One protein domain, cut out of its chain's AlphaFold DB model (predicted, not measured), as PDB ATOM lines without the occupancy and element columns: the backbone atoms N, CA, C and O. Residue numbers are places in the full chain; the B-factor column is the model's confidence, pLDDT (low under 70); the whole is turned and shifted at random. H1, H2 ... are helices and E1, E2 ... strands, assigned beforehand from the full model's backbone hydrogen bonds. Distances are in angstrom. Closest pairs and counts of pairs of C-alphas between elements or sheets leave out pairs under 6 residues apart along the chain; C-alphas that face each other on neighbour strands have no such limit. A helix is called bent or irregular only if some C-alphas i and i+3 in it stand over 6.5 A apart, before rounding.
ATOM      1  N   LYS A  13     -19.856 -41.579  19.844       82.62
ATOM      2  CA  LYS A  13     -21.242 -41.484  20.333       82.62
ATOM      3  C   LYS A  13     -21.661 -40.037  20.584       82.62
ATOM      4  O   LYS A  13     -22.812 -39.702  20.338       82.62
ATOM      5  N   ASP A  14     -20.752 -39.194  21.064       87.19
ATOM      6  CA  ASP A  14     -21.021 -37.774  21.283       87.19
ATOM      7  C   ASP A  14     -21.007 -36.982  19.973       87.19
ATOM      8  O   ASP A  14     -21.857 -36.115  19.794       87.19
ATOM      9  N   ILE A  15     -20.131 -37.335  19.022       87.12
ATOM     10  CA  ILE A  15     -20.152 -36.755  17.668       87.12
ATOM     11  C   ILE A  15     -21.516 -36.994  17.014       87.12
ATOM     12  O   ILE A  15     -22.104 -36.070  16.462       87.12
ATOM     13  N   LEU A  16     -22.060 -38.207  17.116       86.31
ATOM     14  CA  LEU A  16     -23.341 -38.554  16.497       86.31
ATOM     15  C   LEU A  16     -24.550 -37.822  17.103       86.31
ATOM     16  O   LEU A  16     -25.593 -37.765  16.460       86.31
ATOM     17  N   LYS A  17     -24.418 -37.214  18.290       90.88
ATOM     18  CA  LYS A  17     -25.467 -36.363  18.884       90.88
ATOM     19  C   LYS A  17     -25.545 -34.975  18.250       90.88
ATOM     20  O   LYS A  17     -26.471 -34.229  18.560       90.88
ATOM     21  N   ILE A  18     -24.577 -34.597  17.414       92.25
ATOM     22  CA  ILE A  18     -24.631 -33.328  16.690       92.25
ATOM     23  C   ILE A  18     -25.846 -33.379  15.747       92.25
ATOM     24  O   ILE A  18     -25.941 -34.321  14.959       92.25
ATOM     25  N   PRO A  19     -26.748 -32.379  15.792       93.75
ATOM     26  CA  PRO A  19     -27.973 -32.346  14.990       93.75
ATOM     27  C   PRO A  19     -27.689 -31.951  13.532       93.75
ATOM     28  O   PRO A  19     -28.154 -30.922  13.042       93.75
ATOM     29  N   VAL A  20     -26.845 -32.719  12.835       94.06
ATOM     30  CA  VAL A  20     -26.416 -32.416  11.458       94.06
ATOM     31  C   VAL A  20     -27.605 -32.382  10.499       94.06
ATOM     32  O   VAL A  20     -27.618 -31.560   9.585       94.06
ATOM     33  N   ASP A  21     -28.637 -33.181  10.750       93.19
ATOM     34  CA  ASP A  21     -29.902 -33.202  10.014       93.19
ATOM     35  C   ASP A  21     -30.658 -31.861  10.060       93.19
ATOM     36  O   ASP A  21     -31.411 -31.542   9.141       93.19
ATOM     37  N   HIS A  22     -30.439 -31.024  11.073       94.12
ATOM     38  CA  HIS A  22     -30.989 -29.664  11.123       94.12
ATOM     39  C   HIS A  22     -30.061 -28.613  10.493       94.12
ATOM     40  O   HIS A  22     -30.489 -27.492  10.210       94.12
ATOM     41  N   LEU A  23     -28.795 -28.965  10.258       94.94
ATOM     42  CA  LEU A  23     -27.760 -28.062   9.750       94.94
ATOM     43  C   LEU A  23     -27.558 -28.193   8.235       94.94
ATOM     44  O   LEU A  23     -27.253 -27.203   7.567       94.94
ATOM     45  N   VAL A  24     -27.746 -29.394   7.682       94.81
ATOM     46  CA  VAL A  24     -27.560 -29.676   6.255       94.81
ATOM     47  C   VAL A  24     -28.888 -29.604   5.493       94.81
ATOM     48  O   VAL A  24     -29.870 -30.266   5.830       94.81
ATOM     49  N   LYS A  25     -28.931 -28.785   4.439       93.38
ATOM     50  CA  LYS A  25     -30.075 -28.701   3.513       93.38
ATOM     51  C   LYS A  25     -30.093 -29.896   2.555       93.38
ATOM     52  O   LYS A  25     -29.062 -30.524   2.350       93.38
ATOM     53  N   ASN A  26     -31.237 -30.166   1.921       92.44
ATOM     54  CA  ASN A  26     -31.295 -31.102   0.791       92.44
ATOM     55  C   ASN A  26     -30.304 -30.677  -0.308       92.44
ATOM     56  O   ASN A  26     -30.166 -29.484  -0.576       92.44
ATOM     57  N   GLY A  27     -29.587 -31.639  -0.889       91.75
ATOM     58  CA  GLY A  27     -28.463 -31.420  -1.808       91.75
ATOM     59  C   GLY A  27     -27.152 -31.014  -1.121       91.75
ATOM     60  O   GLY A  27     -26.096 -31.044  -1.750       91.75
ATOM     61  N   GLY A  28     -27.190 -30.670   0.169       94.44
ATOM     62  CA  GLY A  28     -26.029 -30.234   0.938       94.44
ATOM     63  C   GLY A  28     -25.044 -31.363   1.236       94.44
ATOM     64  O   GLY A  28     -25.430 -32.523   1.399       94.44
ATOM     65  N   LEU A  29     -23.768 -30.991   1.342       95.81
ATOM     66  CA  LEU A  29     -22.663 -31.904   1.624       95.81
ATOM     67  C   LEU A  29     -22.233 -31.847   3.089       95.81
ATOM     68  O   LEU A  29     -22.185 -30.779   3.701       95.81
ATOM     69  N   VAL A  30     -21.833 -33.001   3.611       96.25
ATOM     70  CA  VAL A  30     -21.170 -33.161   4.906       96.25
ATOM     71  C   VAL A  30     -19.817 -33.817   4.655       96.25
ATOM     72  O   VAL A  30     -19.751 -34.938   4.156       96.25
ATOM     73  N   ALA A  31     -18.733 -33.118   4.996       96.31
ATOM     74  CA  ALA A  31     -17.367 -33.616   4.860       96.31
ATOM     75  C   ALA A  31     -16.756 -33.876   6.243       96.31
ATOM     76  O   ALA A  31     -16.719 -32.981   7.088       96.31
ATOM     77  N   VAL A  32     -16.264 -35.094   6.475       94.44
ATOM     78  CA  VAL A  32     -15.763 -35.535   7.784       94.44
ATOM     79  C   VAL A  32     -14.342 -36.057   7.657       94.44
ATOM     80  O   VAL A  32     -14.091 -37.074   7.010       94.44
ATOM     81  N   TRP A  33     -13.408 -35.378   8.321       93.19
ATOM     82  CA  TRP A  33     -12.041 -35.860   8.483       93.19
ATOM     83  C   TRP A  33     -12.007 -37.101   9.375       93.19
ATOM     84  O   TRP A  33     -12.579 -37.108  10.464       93.19
ATOM     85  N   SER A  34     -11.289 -38.138   8.944       86.56
ATOM     86  CA  SER A  34     -11.143 -39.377   9.705       86.56
ATOM     87  C   SER A  34      -9.712 -39.904   9.693       86.56
ATOM     88  O   SER A  34      -9.031 -39.948   8.662       86.56
ATOM     89  N   THR A  35      -9.264 -40.340  10.871       71.19
ATOM     90  CA  THR A  35      -7.972 -40.996  11.075       71.19
ATOM     91  C   THR A  35      -8.131 -42.514  11.039       71.19
ATOM     92  O   THR A  35      -9.143 -43.063  11.459       71.19
ATOM     93  N   SER A  36      -7.103 -43.190  10.547       65.50
ATOM     94  CA  SER A  36      -7.084 -44.494   9.879       65.50
ATOM     95  C   SER A  36      -7.567 -45.764  10.612       65.50
ATOM     96  O   SER A  36      -7.222 -46.845  10.141       65.50
ATOM     97  N   ASN A  37      -8.356 -45.710  11.692       71.06
ATOM     98  CA  ASN A  37      -8.890 -46.919  12.342       71.06
ATOM     99  C   ASN A  37     -10.085 -47.506  11.548       71.06
ATOM    100  O   ASN A  37     -11.158 -46.895  11.537       71.06
ATOM    101  N   PRO A  38      -9.950 -48.693  10.919       68.69
ATOM    102  CA  PRO A  38     -10.989 -49.244  10.045       68.69
ATOM    103  C   PRO A  38     -12.285 -49.643  10.768       68.69
ATOM    104  O   PRO A  38     -13.361 -49.526  10.187       68.69
ATOM    105  N   SER A  39     -12.206 -50.086  12.027       70.12
ATOM    106  CA  SER A  39     -13.388 -50.517  12.791       70.12
ATOM    107  C   SER A  39     -14.262 -49.322  13.181       70.12
ATOM    108  O   SER A  39     -15.472 -49.331  12.958       70.12
ATOM    109  N   HIS A  40     -13.645 -48.241  13.670       74.12
ATOM    110  CA  HIS A  40     -14.368 -47.004  13.988       74.12
ATOM    111  C   HIS A  40     -14.978 -46.364  12.737       74.12
ATOM    112  O   HIS A  40     -16.051 -45.770  12.801       74.12
ATOM    113  N   MET A  41     -14.303 -46.510  11.597       79.00
ATOM    114  CA  MET A  41     -14.746 -45.985  10.311       79.00
ATOM    115  C   MET A  41     -16.047 -46.630   9.832       79.00
ATOM    116  O   MET A  41     -16.970 -45.907   9.473       79.00
ATOM    117  N   GLN A  42     -16.146 -47.964   9.846       80.38
ATOM    118  CA  GLN A  42     -17.375 -48.644   9.423       80.38
ATOM    119  C   GLN A  42     -18.558 -48.287  10.325       80.38
ATOM    120  O   GLN A  42     -19.635 -47.988   9.818       80.38
ATOM    121  N   GLY A  43     -18.344 -48.250  11.646       81.56
ATOM    122  CA  GLY A  43     -19.377 -47.827  12.593       81.56
ATOM    123  C   GLY A  43     -19.846 -46.394  12.336       81.56
ATOM    124  O   GLY A  43     -21.045 -46.151  12.261       81.56
ATOM    125  N   PHE A  44     -18.913 -45.462  12.125       84.75
ATOM    126  CA  PHE A  44     -19.238 -44.068  11.821       84.75
ATOM    127  C   PHE A  44     -20.020 -43.914  10.510       84.75
ATOM    128  O   PHE A  44     -21.055 -43.252  10.496       84.75
ATOM    129  N   LEU A  45     -19.553 -44.545   9.426       86.69
ATOM    130  CA  LEU A  45     -20.234 -44.506   8.129       86.69
ATOM    131  C   LEU A  45     -21.631 -45.113   8.215       86.69
ATOM    132  O   LEU A  45     -22.575 -44.538   7.679       86.69
ATOM    133  N   HIS A  46     -21.775 -46.230   8.932       85.19
ATOM    134  CA  HIS A  46     -23.082 -46.820   9.176       85.19
ATOM    135  C   HIS A  46     -23.990 -45.837   9.910       85.19
ATOM    136  O   HIS A  46     -25.148 -45.729   9.539       85.19
ATOM    137  N   SER A  47     -23.489 -45.075  10.884       86.69
ATOM    138  CA  SER A  47     -24.282 -44.097  11.635       86.69
ATOM    139  C   SER A  47     -24.662 -42.828  10.865       86.69
ATOM    140  O   SER A  47     -25.498 -42.086  11.359       86.69
ATOM    141  N   LEU A  48     -24.143 -42.566   9.660       90.00
ATOM    142  CA  LEU A  48     -24.507 -41.360   8.892       90.00
ATOM    143  C   LEU A  48     -26.011 -41.254   8.584       90.00
ATOM    144  O   LEU A  48     -26.533 -40.144   8.465       90.00
ATOM    145  N   HIS A  49     -26.730 -42.382   8.552       88.62
ATOM    146  CA  HIS A  49     -28.186 -42.381   8.404       88.62
ATOM    147  C   HIS A  49     -28.896 -41.601   9.524       88.62
ATOM    148  O   HIS A  49     -29.959 -41.036   9.278       88.62
ATOM    149  N   THR A  50     -28.318 -41.507  10.731       91.19
ATOM    150  CA  THR A  50     -28.911 -40.730  11.837       91.19
ATOM    151  C   THR A  50     -28.879 -39.228  11.576       91.19
ATOM    152  O   THR A  50     -29.640 -38.486  12.183       91.19
ATOM    153  N   TRP A  51     -28.007 -38.775  10.676       94.50
ATOM    154  CA  TRP A  51     -27.945 -37.395  10.196       94.50
ATOM    155  C   TRP A  51     -28.762 -37.172   8.916       94.50
ATOM    156  O   TRP A  51     -28.760 -36.068   8.372       94.50
ATOM    157  N   GLY A  52     -29.443 -38.206   8.410       94.38
ATOM    158  CA  GLY A  52     -30.203 -38.137   7.163       94.38
ATOM    159  C   GLY A  52     -29.332 -37.906   5.925       94.38
ATOM    160  O   GLY A  52     -29.805 -37.308   4.960       94.38
ATOM    161  N   VAL A  53     -28.065 -38.333   5.959       95.44
ATOM    162  CA  VAL A  53     -27.125 -38.216   4.835       95.44
ATOM    163  C   VAL A  53     -26.599 -39.579   4.410       95.44
ATOM    164  O   VAL A  53     -26.445 -40.489   5.225       95.44
ATOM    165  N   GLU A  54     -26.275 -39.695   3.130       94.81
ATOM    166  CA  GLU A  54     -25.723 -40.906   2.529       94.81
ATOM    167  C   GLU A  54     -24.262 -40.678   2.162       94.81
ATOM    168  O   GLU A  54     -23.905 -39.629   1.631       94.81
ATOM    169  N   HIS A  55     -23.398 -41.648   2.458       95.62
ATOM    170  CA  HIS A  55     -22.000 -41.608   2.033       95.62
ATOM    171  C   HIS A  55     -21.909 -41.764   0.511       95.62
ATOM    172  O   HIS A  55     -22.439 -42.728  -0.033       95.62
ATOM    173  N   ILE A  56     -21.229 -40.830  -0.162       95.75
ATOM    174  CA  ILE A  56     -21.132 -40.801  -1.633       95.75
ATOM    175  C   ILE A  56     -19.695 -40.871  -2.157       95.75
ATOM    176  O   ILE A  56     -19.484 -41.311  -3.283       95.75
ATOM    177  N   ALA A  57     -18.700 -40.454  -1.368       96.31
ATOM    178  CA  ALA A  57     -17.301 -40.485  -1.786       96.31
ATOM    179  C   ALA A  57     -16.334 -40.525  -0.597       96.31
ATOM    180  O   ALA A  57     -16.612 -40.021   0.497       96.31
ATOM    181  N   THR A  58     -15.157 -41.105  -0.813       96.06
ATOM    182  CA  THR A  58     -14.016 -41.026   0.104       96.06
ATOM    183  C   THR A  58     -12.840 -40.369  -0.596       96.06
ATOM    184  O   THR A  58     -12.326 -40.892  -1.581       96.06
ATOM    185  N   TRP A  59     -12.385 -39.235  -0.070       97.25
ATOM    186  CA  TRP A  59     -11.185 -38.555  -0.548       97.25
ATOM    187  C   TRP A  59      -9.988 -38.835   0.358       97.25
ATOM    188  O   TRP A  59     -10.136 -39.172   1.538       97.25
ATOM    189  N   TYR A  60      -8.790 -38.663  -0.192       95.12
ATOM    190  CA  TYR A  60      -7.527 -38.943   0.477       95.12
ATOM    191  C   TYR A  60      -6.617 -37.721   0.413       95.12
ATOM    192  O   TYR A  60      -6.236 -37.267  -0.664       95.12
ATOM    193  N   TRP A  61      -6.235 -37.218   1.583       95.12
ATOM    194  CA  TRP A  61      -5.204 -36.199   1.705       95.12
ATOM    195  C   TRP A  61      -3.841 -36.867   1.851       95.12
ATOM    196  O   TRP A  61      -3.527 -37.368   2.931       95.12
ATOM    197  N   LEU A  62      -3.034 -36.867   0.791       93.75
ATOM    198  CA  LEU A  62      -1.651 -37.340   0.802       93.75
ATOM    199  C   LEU A  62      -0.708 -36.245   1.326       93.75
ATOM    200  O   LEU A  62      -0.661 -35.128   0.811       93.75
ATOM    201  N   LYS A  63       0.078 -36.577   2.345       91.50
ATOM    202  CA  LYS A  63       1.053 -35.678   2.963       91.50
ATOM    203  C   LYS A  63       2.400 -35.831   2.276       91.50
ATOM    204  O   LYS A  63       2.995 -36.912   2.310       91.50
ATOM    205  N   VAL A  64       2.885 -34.735   1.708       92.69
ATOM    206  CA  VAL A  64       4.143 -34.692   0.954       92.69
ATOM    207  C   VAL A  64       5.146 -33.730   1.588       92.69
ATOM    208  O   VAL A  64       4.780 -32.813   2.322       92.69
ATOM    209  N   THR A  65       6.430 -33.956   1.337       91.31
ATOM    210  CA  THR A  65       7.522 -33.052   1.705       91.31
ATOM    211  C   THR A  65       7.538 -31.826   0.788       91.31
ATOM    212  O   THR A  65       6.830 -31.773  -0.218       91.31
ATOM    213  N   LYS A  66       8.400 -30.843   1.086       90.69
ATOM    214  CA  LYS A  66       8.647 -29.698   0.188       90.69
ATOM    215  C   LYS A  66       9.175 -30.114  -1.193       90.69
ATOM    216  O   LYS A  66       9.020 -29.356  -2.138       90.69
ATOM    217  N   ALA A  67       9.772 -31.302  -1.296       91.19
ATOM    218  CA  ALA A  67      10.242 -31.881  -2.550       91.19
ATOM    219  C   ALA A  67       9.148 -32.666  -3.305       91.19
ATOM    220  O   ALA A  67       9.416 -33.189  -4.376       91.19
ATOM    221  N   GLY A  68       7.930 -32.771  -2.757       89.25
ATOM    222  CA  GLY A  68       6.833 -33.545  -3.351       89.25
ATOM    223  C   GLY A  68       6.788 -35.020  -2.937       89.25
ATOM    224  O   GLY A  68       5.819 -35.705  -3.247       89.25
ATOM    225  N   GLU A  69       7.770 -35.498  -2.171       88.69
ATOM    226  CA  GLU A  69       7.853 -36.908  -1.762       88.69
ATOM    227  C   GLU A  69       6.905 -37.258  -0.601       88.69
ATOM    228  O   GLU A  69       6.806 -36.468   0.342       88.69
ATOM    229  N   PRO A  70       6.241 -38.430  -0.578       88.19
ATOM    230  CA  PRO A  70       5.397 -38.846   0.545       88.19
ATOM    231  C   PRO A  70       6.162 -38.968   1.873       88.19
ATOM    232  O   PRO A  70       7.210 -39.604   1.954       88.19
ATOM    233  N   ILE A  71       5.598 -38.434   2.962       83.31
ATOM    234  CA  ILE A  71       6.306 -38.320   4.258       83.31
ATOM    235  C   ILE A  71       6.569 -39.671   4.957       83.31
ATOM    236  O   ILE A  71       7.488 -39.768   5.763       83.31
ATOM    237  N   ALA A  72       5.798 -40.723   4.670       66.69
ATOM    238  CA  ALA A  72       5.881 -42.003   5.391       66.69
ATOM    239  C   ALA A  72       6.588 -43.137   4.625       66.69
ATOM    240  O   ALA A  72       6.494 -44.288   5.041       66.69
ATOM    241  N   LEU A  73       7.270 -42.835   3.516       57.78
ATOM    242  CA  LEU A  73       8.043 -43.824   2.748       57.78
ATOM    243  C   LEU A  73       9.539 -43.843   3.107       57.78
ATOM    244  O   LEU A  73      10.315 -44.517   2.443       57.78
ATOM    245  N   GLN A  74       9.962 -43.129   4.157       51.00
ATOM    246  CA  GLN A  74      11.341 -43.220   4.638       51.00
ATOM    247  C   GLN A  74      11.544 -44.543   5.392       51.00
ATOM    248  O   GLN A  74      10.925 -44.784   6.434       51.00
ATOM    249  N   GLU A  75      12.389 -45.412   4.833       45.47
ATOM    250  CA  GLU A  75      12.769 -46.700   5.415       45.47
ATOM    251  C   GLU A  75      13.292 -46.523   6.855       45.47
ATOM    252  O   GLU A  75      14.139 -45.673   7.121       45.47
ATOM    253  N   GLY A  76      12.780 -47.322   7.801       50.53
ATOM    254  CA  GLY A  76      13.330 -47.418   9.163       50.53
ATOM    255  C   GLY A  76      12.523 -46.784  10.306       50.53
ATOM    256  O   GLY A  76      12.940 -46.900  11.456       50.53
ATOM    257  N   SER A  77      11.358 -46.167  10.062       49.66
ATOM    258  CA  SER A  77      10.503 -45.689  11.166       49.66
ATOM    259  C   SER A  77       9.576 -46.796  11.706       49.66
ATOM    260  O   SER A  77       8.671 -47.281  11.032       49.66
ATOM    261  N   SER A  78       9.783 -47.195  12.963       48.81
ATOM    262  CA  SER A  78       9.061 -48.269  13.673       48.81
ATOM    263  C   SER A  78       7.602 -47.940  14.047       48.81
ATOM    264  O   SER A  78       6.919 -48.739  14.688       48.81
ATOM    265  N   HIS A  79       7.088 -46.779  13.629       48.06
ATOM    266  CA  HIS A  79       5.727 -46.316  13.903       48.06
ATOM    267  C   HIS A  79       5.090 -45.773  12.618       48.06
ATOM    268  O   HIS A  79       4.995 -44.562  12.412       48.06
ATOM    269  N   SER A  80       4.662 -46.685  11.745       53.94
ATOM    270  CA  SER A  80       4.117 -46.429  10.405       53.94
ATOM    271  C   SER A  80       2.756 -45.713  10.432       53.94
ATOM    272  O   SER A  80       1.699 -46.278  10.147       53.94
ATOM    273  N   LYS A  81       2.752 -44.419  10.764       66.19
ATOM    274  CA  LYS A  81       1.614 -43.549  10.444       66.19
ATOM    275  C   LYS A  81       1.484 -43.500   8.926       66.19
ATOM    276  O   LYS A  81       2.439 -43.154   8.241       66.19
ATOM    277  N   LEU A  82       0.302 -43.826   8.410       76.88
ATOM    278  CA  LEU A  82       0.031 -43.732   6.978       76.88
ATOM    279  C   LEU A  82       0.323 -42.305   6.479       76.88
ATOM    280  O   LEU A  82      -0.000 -41.339   7.182       76.88
ATOM    281  N   PRO A  83       0.871 -42.145   5.259       86.69
ATOM    282  CA  PRO A  83       1.188 -40.834   4.696       86.69
ATOM    283  C   PRO A  83      -0.068 -40.062   4.279       86.69
ATOM    284  O   PRO A  83       0.040 -39.074   3.566       86.69
ATOM    285  N   TYR A  84      -1.262 -40.498   4.682       90.00
ATOM    286  CA  TYR A  84      -2.510 -39.884   4.274       90.00
ATOM    287  C   TYR A  84      -3.576 -39.906   5.370       90.00
ATOM    288  O   TYR A  84      -3.545 -40.726   6.291       90.00
ATOM    289  N   GLU A  85      -4.545 -39.006   5.246       91.44
ATOM    290  CA  GLU A  85      -5.792 -39.004   6.021       91.44
ATOM    291  C   GLU A  85      -6.995 -39.082   5.075       91.44
ATOM    292  O   GLU A  85      -6.873 -38.759   3.893       91.44
ATOM    293  N   ARG A  86      -8.149 -39.538   5.575       93.06
ATOM    294  CA  ARG A  86      -9.368 -39.688   4.767       93.06
ATOM    295  C   ARG A  86     -10.349 -38.558   5.049       93.06
ATOM    296  O   ARG A  86     -10.426 -38.070   6.178       93.06
ATOM    297  N   VAL A  87     -11.131 -38.211   4.035       95.69
ATOM    298  CA  VAL A  87     -12.317 -37.363   4.151       95.69
ATOM    299  C   VAL A  87     -13.504 -38.153   3.623       95.69
ATOM    300  O   VAL A  87     -13.532 -38.502   2.443       95.69
ATOM    301  N   PHE A  88     -14.476 -38.443   4.481       95.25
ATOM    302  CA  PHE A  88     -15.757 -38.980   4.030       95.25
ATOM    303  C   PHE A  88     -16.641 -37.837   3.589       95.25
ATOM    304  O   PHE A  88     -16.790 -36.859   4.319       95.25
ATOM    305  N   ILE A  89     -17.219 -37.977   2.405       96.50
ATOM    306  CA  ILE A  89     -18.171 -37.028   1.862       96.50
ATOM    307  C   ILE A  89     -19.518 -37.728   1.805       96.50
ATOM    308  O   ILE A  89     -19.659 -38.798   1.208       96.50
ATOM    309  N   ALA A  90     -20.490 -37.118   2.465       95.88
ATOM    310  CA  ALA A  90     -21.870 -37.549   2.484       95.88
ATOM    311  C   ALA A  90     -22.780 -36.434   1.965       95.88
ATOM    312  O   ALA A  90     -22.417 -35.257   2.025       95.88
ATOM    313  N   GLN A  91     -23.958 -36.797   1.469       95.19
ATOM    314  CA  GLN A  91     -24.920 -35.861   0.900       95.19
ATOM    315  C   GLN A  91     -26.330 -36.122   1.432       95.19
ATOM    316  O   GLN A  91     -26.743 -37.272   1.597       95.19
ATOM    317  N   ARG A  92     -27.087 -35.049   1.694       95.00
ATOM    318  CA  ARG A  92     -28.509 -35.143   2.050       95.00
ATOM    319  C   ARG A  92     -29.385 -35.162   0.806       95.00
ATOM    320  O   ARG A  92     -29.854 -34.110   0.370       95.00
ATOM    321  N   GLY A  93     -29.639 -36.348   0.264       91.00
ATOM    322  CA  GLY A  93     -30.399 -36.504  -0.975       91.00
ATOM    323  C   GLY A  93     -29.740 -35.799  -2.167       91.00
ATOM    324  O   GLY A  93     -28.863 -34.950  -2.020       91.00
ATOM    325  N   LYS A  94     -30.168 -36.127  -3.381       82.81
ATOM    326  CA  LYS A  94     -29.618 -35.506  -4.588       82.81
ATOM    327  C   LYS A  94     -30.571 -34.431  -5.098       82.81
ATOM    328  O   LYS A  94     -31.738 -34.717  -5.358       82.81
ATOM    329  N   THR A  95     -30.079 -33.204  -5.247       79.25
ATOM    330  CA  THR A  95     -30.766 -32.151  -6.007       79.25
ATOM    331  C   THR A  95     -30.088 -32.016  -7.369       79.25
ATOM    332  O   THR A  95     -28.879 -32.204  -7.484       79.25
ATOM    333  N   GLY A  96     -30.845 -31.679  -8.414       79.88
ATOM    334  CA  GLY A  96     -30.287 -31.395  -9.746       79.88
ATOM    335  C   GLY A  96     -29.587 -30.034  -9.850       79.88
ATOM    336  O   GLY A  96     -29.318 -29.577 -10.952       79.88
ATOM    337  N   GLU A  97     -29.357 -29.360  -8.722       81.94
ATOM    338  CA  GLU A  97     -28.787 -28.010  -8.652       81.94
ATOM    339  C   GLU A  97     -27.254 -28.021  -8.613       81.94
ATOM    340  O   GLU A  97     -26.621 -27.010  -8.913       81.94
ATOM    341  N   CYS A  98     -26.647 -29.143  -8.211       80.94
ATOM    342  CA  CYS A  98     -25.194 -29.259  -8.139       80.94
ATOM    343  C   CYS A  98     -24.606 -29.418  -9.555       80.94
ATOM    344  O   CYS A  98     -25.139 -30.217 -10.327       80.94
ATOM    345  N   PRO A  99     -23.508 -28.715  -9.900       79.50
ATOM    346  CA  PRO A  99     -22.973 -28.727 -11.266       79.50
ATOM    347  C   PRO A  99     -22.412 -30.084 -11.707       79.50
ATOM    348  O   PRO A  99     -22.492 -30.440 -12.880       79.50
ATOM    349  N   GLU A 100     -21.813 -30.821 -10.771       88.38
ATOM    350  CA  GLU A 100     -21.022 -32.022 -11.036       88.38
ATOM    351  C   GLU A 100     -21.182 -33.045  -9.902       88.38
ATOM    352  O   GLU A 100     -21.382 -32.685  -8.738       88.38
ATOM    353  N   ASP A 101     -21.033 -34.328 -10.241       91.44
ATOM    354  CA  ASP A 101     -20.968 -35.413  -9.263       91.44
ATOM    355  C   ASP A 101     -19.589 -35.472  -8.589       91.44
ATOM    356  O   ASP A 101     -18.549 -35.246  -9.212       91.44
ATOM    357  N   ILE A 102     -19.569 -35.815  -7.299       95.25
ATOM    358  CA  ILE A 102     -18.329 -35.893  -6.522       95.25
ATOM    359  C   ILE A 102     -17.581 -37.182  -6.877       95.25
ATOM    360  O   ILE A 102     -18.141 -38.267  -6.717       95.25
ATOM    361  N   PRO A 103     -16.304 -37.105  -7.295       96.75
ATOM    362  CA  PRO A 103     -15.527 -38.296  -7.602       96.75
ATOM    363  C   PRO A 103     -15.212 -39.083  -6.329       96.75
ATOM    364  O   PRO A 103     -14.730 -38.523  -5.338       96.75
ATOM    365  N   ASP A 104     -15.415 -40.399  -6.368       97.38
ATOM    366  CA  ASP A 104     -14.906 -41.295  -5.332       97.38
ATOM    367  C   ASP A 104     -13.396 -41.530  -5.509       97.38
ATOM    368  O   ASP A 104     -12.848 -41.424  -6.608       97.38
ATOM    369  N   LYS A 105     -12.709 -41.845  -4.410       96.50
ATOM    370  CA  LYS A 105     -11.262 -42.127  -4.361       96.50
ATOM    371  C   LYS A 105     -10.357 -41.013  -4.887       96.50
ATOM    372  O   LYS A 105      -9.218 -41.267  -5.273       96.50
ATOM    373  N   PHE A 106     -10.828 -39.770  -4.851       97.31
ATOM    374  CA  PHE A 106     -10.019 -38.615  -5.217       97.31
ATOM    375  C   PHE A 106      -8.852 -38.422  -4.239       97.31
ATOM    376  O   PHE A 106      -9.026 -38.469  -3.018       97.31
ATOM    377  N   VAL A 107      -7.659 -38.180  -4.780       96.56
ATOM    378  CA  VAL A 107      -6.441 -37.928  -4.006       96.56
ATOM    379  C   VAL A 107      -5.999 -36.494  -4.243       96.56
ATOM    380  O   VAL A 107      -5.816 -36.074  -5.383       96.56
ATOM    381  N   PHE A 108      -5.778 -35.756  -3.162       96.12
ATOM    382  CA  PHE A 108      -5.141 -34.444  -3.198       96.12
ATOM    383  C   PHE A 108      -3.953 -34.433  -2.246       96.12
ATOM    384  O   PHE A 108      -3.932 -35.159  -1.251       96.12
ATOM    385  N   CYS A 109      -2.953 -33.609  -2.539       94.88
ATOM    386  CA  CYS A 109      -1.741 -33.539  -1.739       94.88
ATOM    387  C   CYS A 109      -1.462 -32.126  -1.239       94.88
ATOM    388  O   CYS A 109      -1.837 -31.131  -1.857       94.88
ATOM    389  N   SER A 110      -0.807 -32.046  -0.085       94.31
ATOM    390  CA  SER A 110      -0.221 -30.801   0.395       94.31
ATOM    391  C   SER A 110       0.923 -31.092   1.357       94.31
ATOM    392  O   SER A 110       1.021 -32.182   1.936       94.31
ATOM    393  N   ILE A 111       1.761 -30.085   1.569       92.25
ATOM    394  CA  ILE A 111       2.726 -30.099   2.661       92.25
ATOM    395  C   ILE A 111       1.927 -29.921   3.961       92.25
ATOM    396  O   ILE A 111       1.148 -28.967   4.064       92.25
ATOM    397  N   PRO A 112       2.027 -30.835   4.941       89.50
ATOM    398  CA  PRO A 112       1.332 -30.662   6.203       89.50
ATOM    399  C   PRO A 112       1.928 -29.485   6.974       89.50
ATOM    400  O   PRO A 112       3.139 -29.271   6.999       89.50
ATOM    401  N   SER A 113       1.060 -28.748   7.653       85.56
ATOM    402  CA  SER A 113       1.477 -27.708   8.587       85.56
ATOM    403  C   SER A 113       2.220 -28.320   9.783       85.56
ATOM    404  O   SER A 113       1.856 -29.395  10.266       85.56
ATOM    405  N   GLY A 114       3.217 -27.603  10.317       82.50
ATOM    406  CA  GLY A 114       3.895 -27.976  11.570       82.50
ATOM    407  C   GLY A 114       2.970 -27.946  12.795       82.50
ATOM    408  O   GLY A 114       3.269 -28.533  13.834       82.50
ATOM    409  N   ILE A 115       1.811 -27.299  12.668       83.69
ATOM    410  CA  ILE A 115       0.778 -27.245  13.701       83.69
ATOM    411  C   ILE A 115      -0.003 -28.558  13.733       83.69
ATOM    412  O   ILE A 115      -0.603 -28.981  12.740       83.69
ATOM    413  N   HIS A 116      -0.056 -29.173  14.915       78.44
ATOM    414  CA  HIS A 116      -0.749 -30.437  15.129       78.44
ATOM    415  C   HIS A 116      -2.207 -30.388  14.649       78.44
ATOM    416  O   HIS A 116      -2.972 -29.498  15.030       78.44
ATOM    417  N   SER A 117      -2.598 -31.382  13.845       79.50
ATOM    418  CA  SER A 117      -3.952 -31.559  13.299       79.50
ATOM    419  C   SER A 117      -4.474 -30.381  12.465       79.50
ATOM    420  O   SER A 117      -5.684 -30.232  12.313       79.50
ATOM    421  N   HIS A 118      -3.595 -29.527  11.935       88.19
ATOM    422  CA  HIS A 118      -3.985 -28.476  10.996       88.19
ATOM    423  C   HIS A 118      -4.171 -29.090   9.603       88.19
ATOM    424  O   HIS A 118      -3.218 -29.572   8.988       88.19
ATOM    425  N   LYS A 119      -5.430 -29.149   9.167       91.25
ATOM    426  CA  LYS A 119      -5.846 -29.737   7.895       91.25
ATOM    427  C   LYS A 119      -5.859 -28.679   6.793       91.25
ATOM    428  O   LYS A 119      -6.160 -27.528   7.094       91.25
ATOM    429  N   PRO A 120      -5.577 -29.048   5.534       91.31
ATOM    430  CA  PRO A 120      -5.746 -28.133   4.419       91.31
ATOM    431  C   PRO A 120      -7.235 -27.796   4.234       91.31
ATOM    432  O   PRO A 120      -8.094 -28.659   4.450       91.31
ATOM    433  N   PRO A 121      -7.556 -26.562   3.816       90.62
ATOM    434  CA  PRO A 121      -8.933 -26.162   3.569       90.62
ATOM    435  C   PRO A 121      -9.517 -26.931   2.375       90.62
ATOM    436  O   PRO A 121      -8.985 -26.888   1.268       90.62
ATOM    437  N   LEU A 122     -10.649 -27.609   2.584       93.56
ATOM    438  CA  LEU A 122     -11.306 -28.409   1.540       93.56
ATOM    439  C   LEU A 122     -12.126 -27.570   0.555       93.56
ATOM    440  O   LEU A 122     -12.411 -28.032  -0.547       93.56
ATOM    441  N   TYR A 123     -12.503 -26.343   0.927       93.06
ATOM    442  CA  TYR A 123     -13.436 -25.520   0.151       93.06
ATOM    443  C   TYR A 123     -13.000 -25.330  -1.307       93.06
ATOM    444  O   TYR A 123     -13.806 -25.502  -2.213       93.06
ATOM    445  N   GLN A 124     -11.715 -25.054  -1.557       91.69
ATOM    446  CA  GLN A 124     -11.215 -24.841  -2.922       91.69
ATOM    447  C   GLN A 124     -11.325 -26.089  -3.808       91.69
ATOM    448  O   GLN A 124     -11.465 -25.964  -5.025       91.69
ATOM    449  N   LEU A 125     -11.288 -27.279  -3.205       94.81
ATOM    450  CA  LEU A 125     -11.471 -28.549  -3.903       94.81
ATOM    451  C   LEU A 125     -12.959 -28.855  -4.113       94.81
ATOM    452  O   LEU A 125     -13.340 -29.342  -5.174       94.81
ATOM    453  N   LEU A 126     -13.795 -28.533  -3.122       94.00
ATOM    454  CA  LEU A 126     -15.225 -28.837  -3.128       94.00
ATOM    455  C   LEU A 126     -16.074 -27.839  -3.924       94.00
ATOM    456  O   LEU A 126     -17.129 -28.225  -4.412       94.00
ATOM    457  N   LYS A 127     -15.639 -26.582  -4.087       92.81
ATOM    458  CA  LYS A 127     -16.464 -25.487  -4.639       92.81
ATOM    459  C   LYS A 127     -17.104 -25.772  -6.001       92.81
ATOM    460  O   LYS A 127     -18.168 -25.240  -6.271       92.81
ATOM    461  N   ARG A 128     -16.482 -26.610  -6.839       92.75
ATOM    462  CA  ARG A 128     -17.018 -26.988  -8.160       92.75
ATOM    463  C   ARG A 128     -18.227 -27.931  -8.082       92.75
ATOM    464  O   ARG A 128     -19.013 -27.992  -9.011       92.75
ATOM    465  N   PHE A 129     -18.375 -28.638  -6.962       93.06
ATOM    466  CA  PHE A 129     -19.471 -29.573  -6.692       93.06
ATOM    467  C   PHE A 129     -20.577 -28.939  -5.836       93.06
ATOM    468  O   PHE A 129     -21.520 -29.616  -5.438       93.06
ATOM    469  N   LEU A 130     -20.438 -27.656  -5.488       92.69
ATOM    470  CA  LEU A 130     -21.387 -26.919  -4.662       92.69
ATOM    471  C   LEU A 130     -22.244 -26.000  -5.533       92.69
ATOM    472  O   LEU A 130     -21.824 -25.553  -6.598       92.69
ATOM    473  N   VAL A 131     -23.434 -25.674  -5.032       91.50
ATOM    474  CA  VAL A 131     -24.243 -24.576  -5.574       91.50
ATOM    475  C   VAL A 131     -23.491 -23.240  -5.458       91.50
ATOM    476  O   VAL A 131     -22.637 -23.105  -4.572       91.50
ATOM    477  N   PRO A 132     -23.806 -22.238  -6.300       89.88
ATOM    478  CA  PRO A 132     -23.291 -20.884  -6.129       89.88
ATOM    479  C   PRO A 132     -23.571 -20.344  -4.720       89.88
ATOM    480  O   PRO A 132     -24.635 -20.594  -4.160       89.88
ATOM    481  N   GLU A 133     -22.605 -19.614  -4.159       89.56
ATOM    482  CA  GLU A 133     -22.702 -18.977  -2.832       89.56
ATOM    483  C   GLU A 133     -23.220 -19.917  -1.719       89.56
ATOM    484  O   GLU A 133     -24.220 -19.638  -1.046       89.56
ATOM    485  N   PRO A 134     -22.552 -21.065  -1.496       92.56
ATOM    486  CA  PRO A 134     -23.010 -22.033  -0.517       92.56
ATOM    487  C   PRO A 134     -22.873 -21.461   0.898       92.56
ATOM    488  O   PRO A 134     -21.864 -20.852   1.250       92.56
ATOM    489  N   ARG A 135     -23.864 -21.720   1.759       95.31
ATOM    490  CA  ARG A 135     -23.722 -21.457   3.198       95.31
ATOM    491  C   ARG A 135     -22.882 -22.563   3.819       95.31
ATOM    492  O   ARG A 135     -23.328 -23.708   3.869       95.31
TER     493      ARG A 135
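Overview. This is residues 13 to 135 of the 177 residues of the protein "Methyltransferase-like protein 4" of Portunus trituberculatus (UniProt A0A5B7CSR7). A strongly twisted sheet of four strands makes the core, with the long helix H2 packed slantwise over it and the loop of residues 74 to 79 sticking out from the rest. The short helix H1 meets the end of H2, while H3, near the end of the printed part, is only just not on the sheet. The printed part has 123 residues with three named helices and four named strands, in the order H1, E1, H2, E2, E3, E4, H3; the sheet is mixed, in the order E1, E3, E2, E4. The class is mixed, helices and strands, with under half of the residues in named elements. The whole is only just compact, close to loose, with a radius of gyration of the C-alphas of 16.1 A, and spans 48 by 32 by 24 A.

Along the chain. H1 is residues 20 to 23, beginning at C-alpha 20 (-26.416, -32.416, 11.458). E1 is residues 29 to 34, 15.9 A long. H2, residues 38 to 51, is 20.7 A long and only just irregular: C-alphas 46 and 49 are 6.8 A apart. E2 is residues 54 to 63, 27.3 A, from C-alpha 54 at (-25.723, -40.906, 2.529). E3 is residues 84 to 91, 23.0 A, and E4 is residues 107 to 110, 10.4 A. H3, residues 123 to 129, is irregular, with C-alphas 125 and 128 7.2 A apart, and ends at C-alpha 129 (-19.471, -29.573, -6.692).

Arrangement. E1 is an edge strand, antiparallel to E3 at 154 degrees, with N 30 and O 90 2.8 A apart, within hydrogen-bond range. E3 and E2 form an antiparallel hairpin at 158 degrees, with N 61 and O 85 at 2.8 A. E2 and the other edge strand, E4, are parallel at 39 degrees, with N 62 and O 108 at 2.8 A. E1, H2 and E2 form a split strand-helix-strand unit, two strands running the same way with E3 between them, and its crossover is right-handed. H2 is on the sheet at a height over the sheet of 8.0 A and lies over E2, slantwise to the strands at 42 degrees on the local plane; their closest C-alphas, of Leu 48 and Glu 54, are 6.5 A apart. H1 and H2 only just touch, with 3 pairs of C-alphas within 8 A; H2 does so with residues 50 to 51 alone, and the closest C-alphas, of Asp 21 and Trp 51, are 4.6 A apart. H3 is only just not on the sheet, with 4 pairs of C-alphas within 10 A, and is apart from E1, E2 and E3. O i to N i+4 pairs are within range in 7 of 10 cases in H2 and 1 of 3 in H3, where 2 of 4 O i to N i+3 pairs are; H1 is too short for an O i to N i+4 pair.

Size, cuts and confidence. The C-alphas of Gly 76 and Gly 96, the two farthest apart, are 50.2 A from each other. The printed part has no cut. The links E2 to E3, E3 to E4 and E4 to H3 are long, with 20, 15 and 12 residues. The mean pLDDT of the printed part is 86.8; residues 36, 38 and 72 to 81 are under 70.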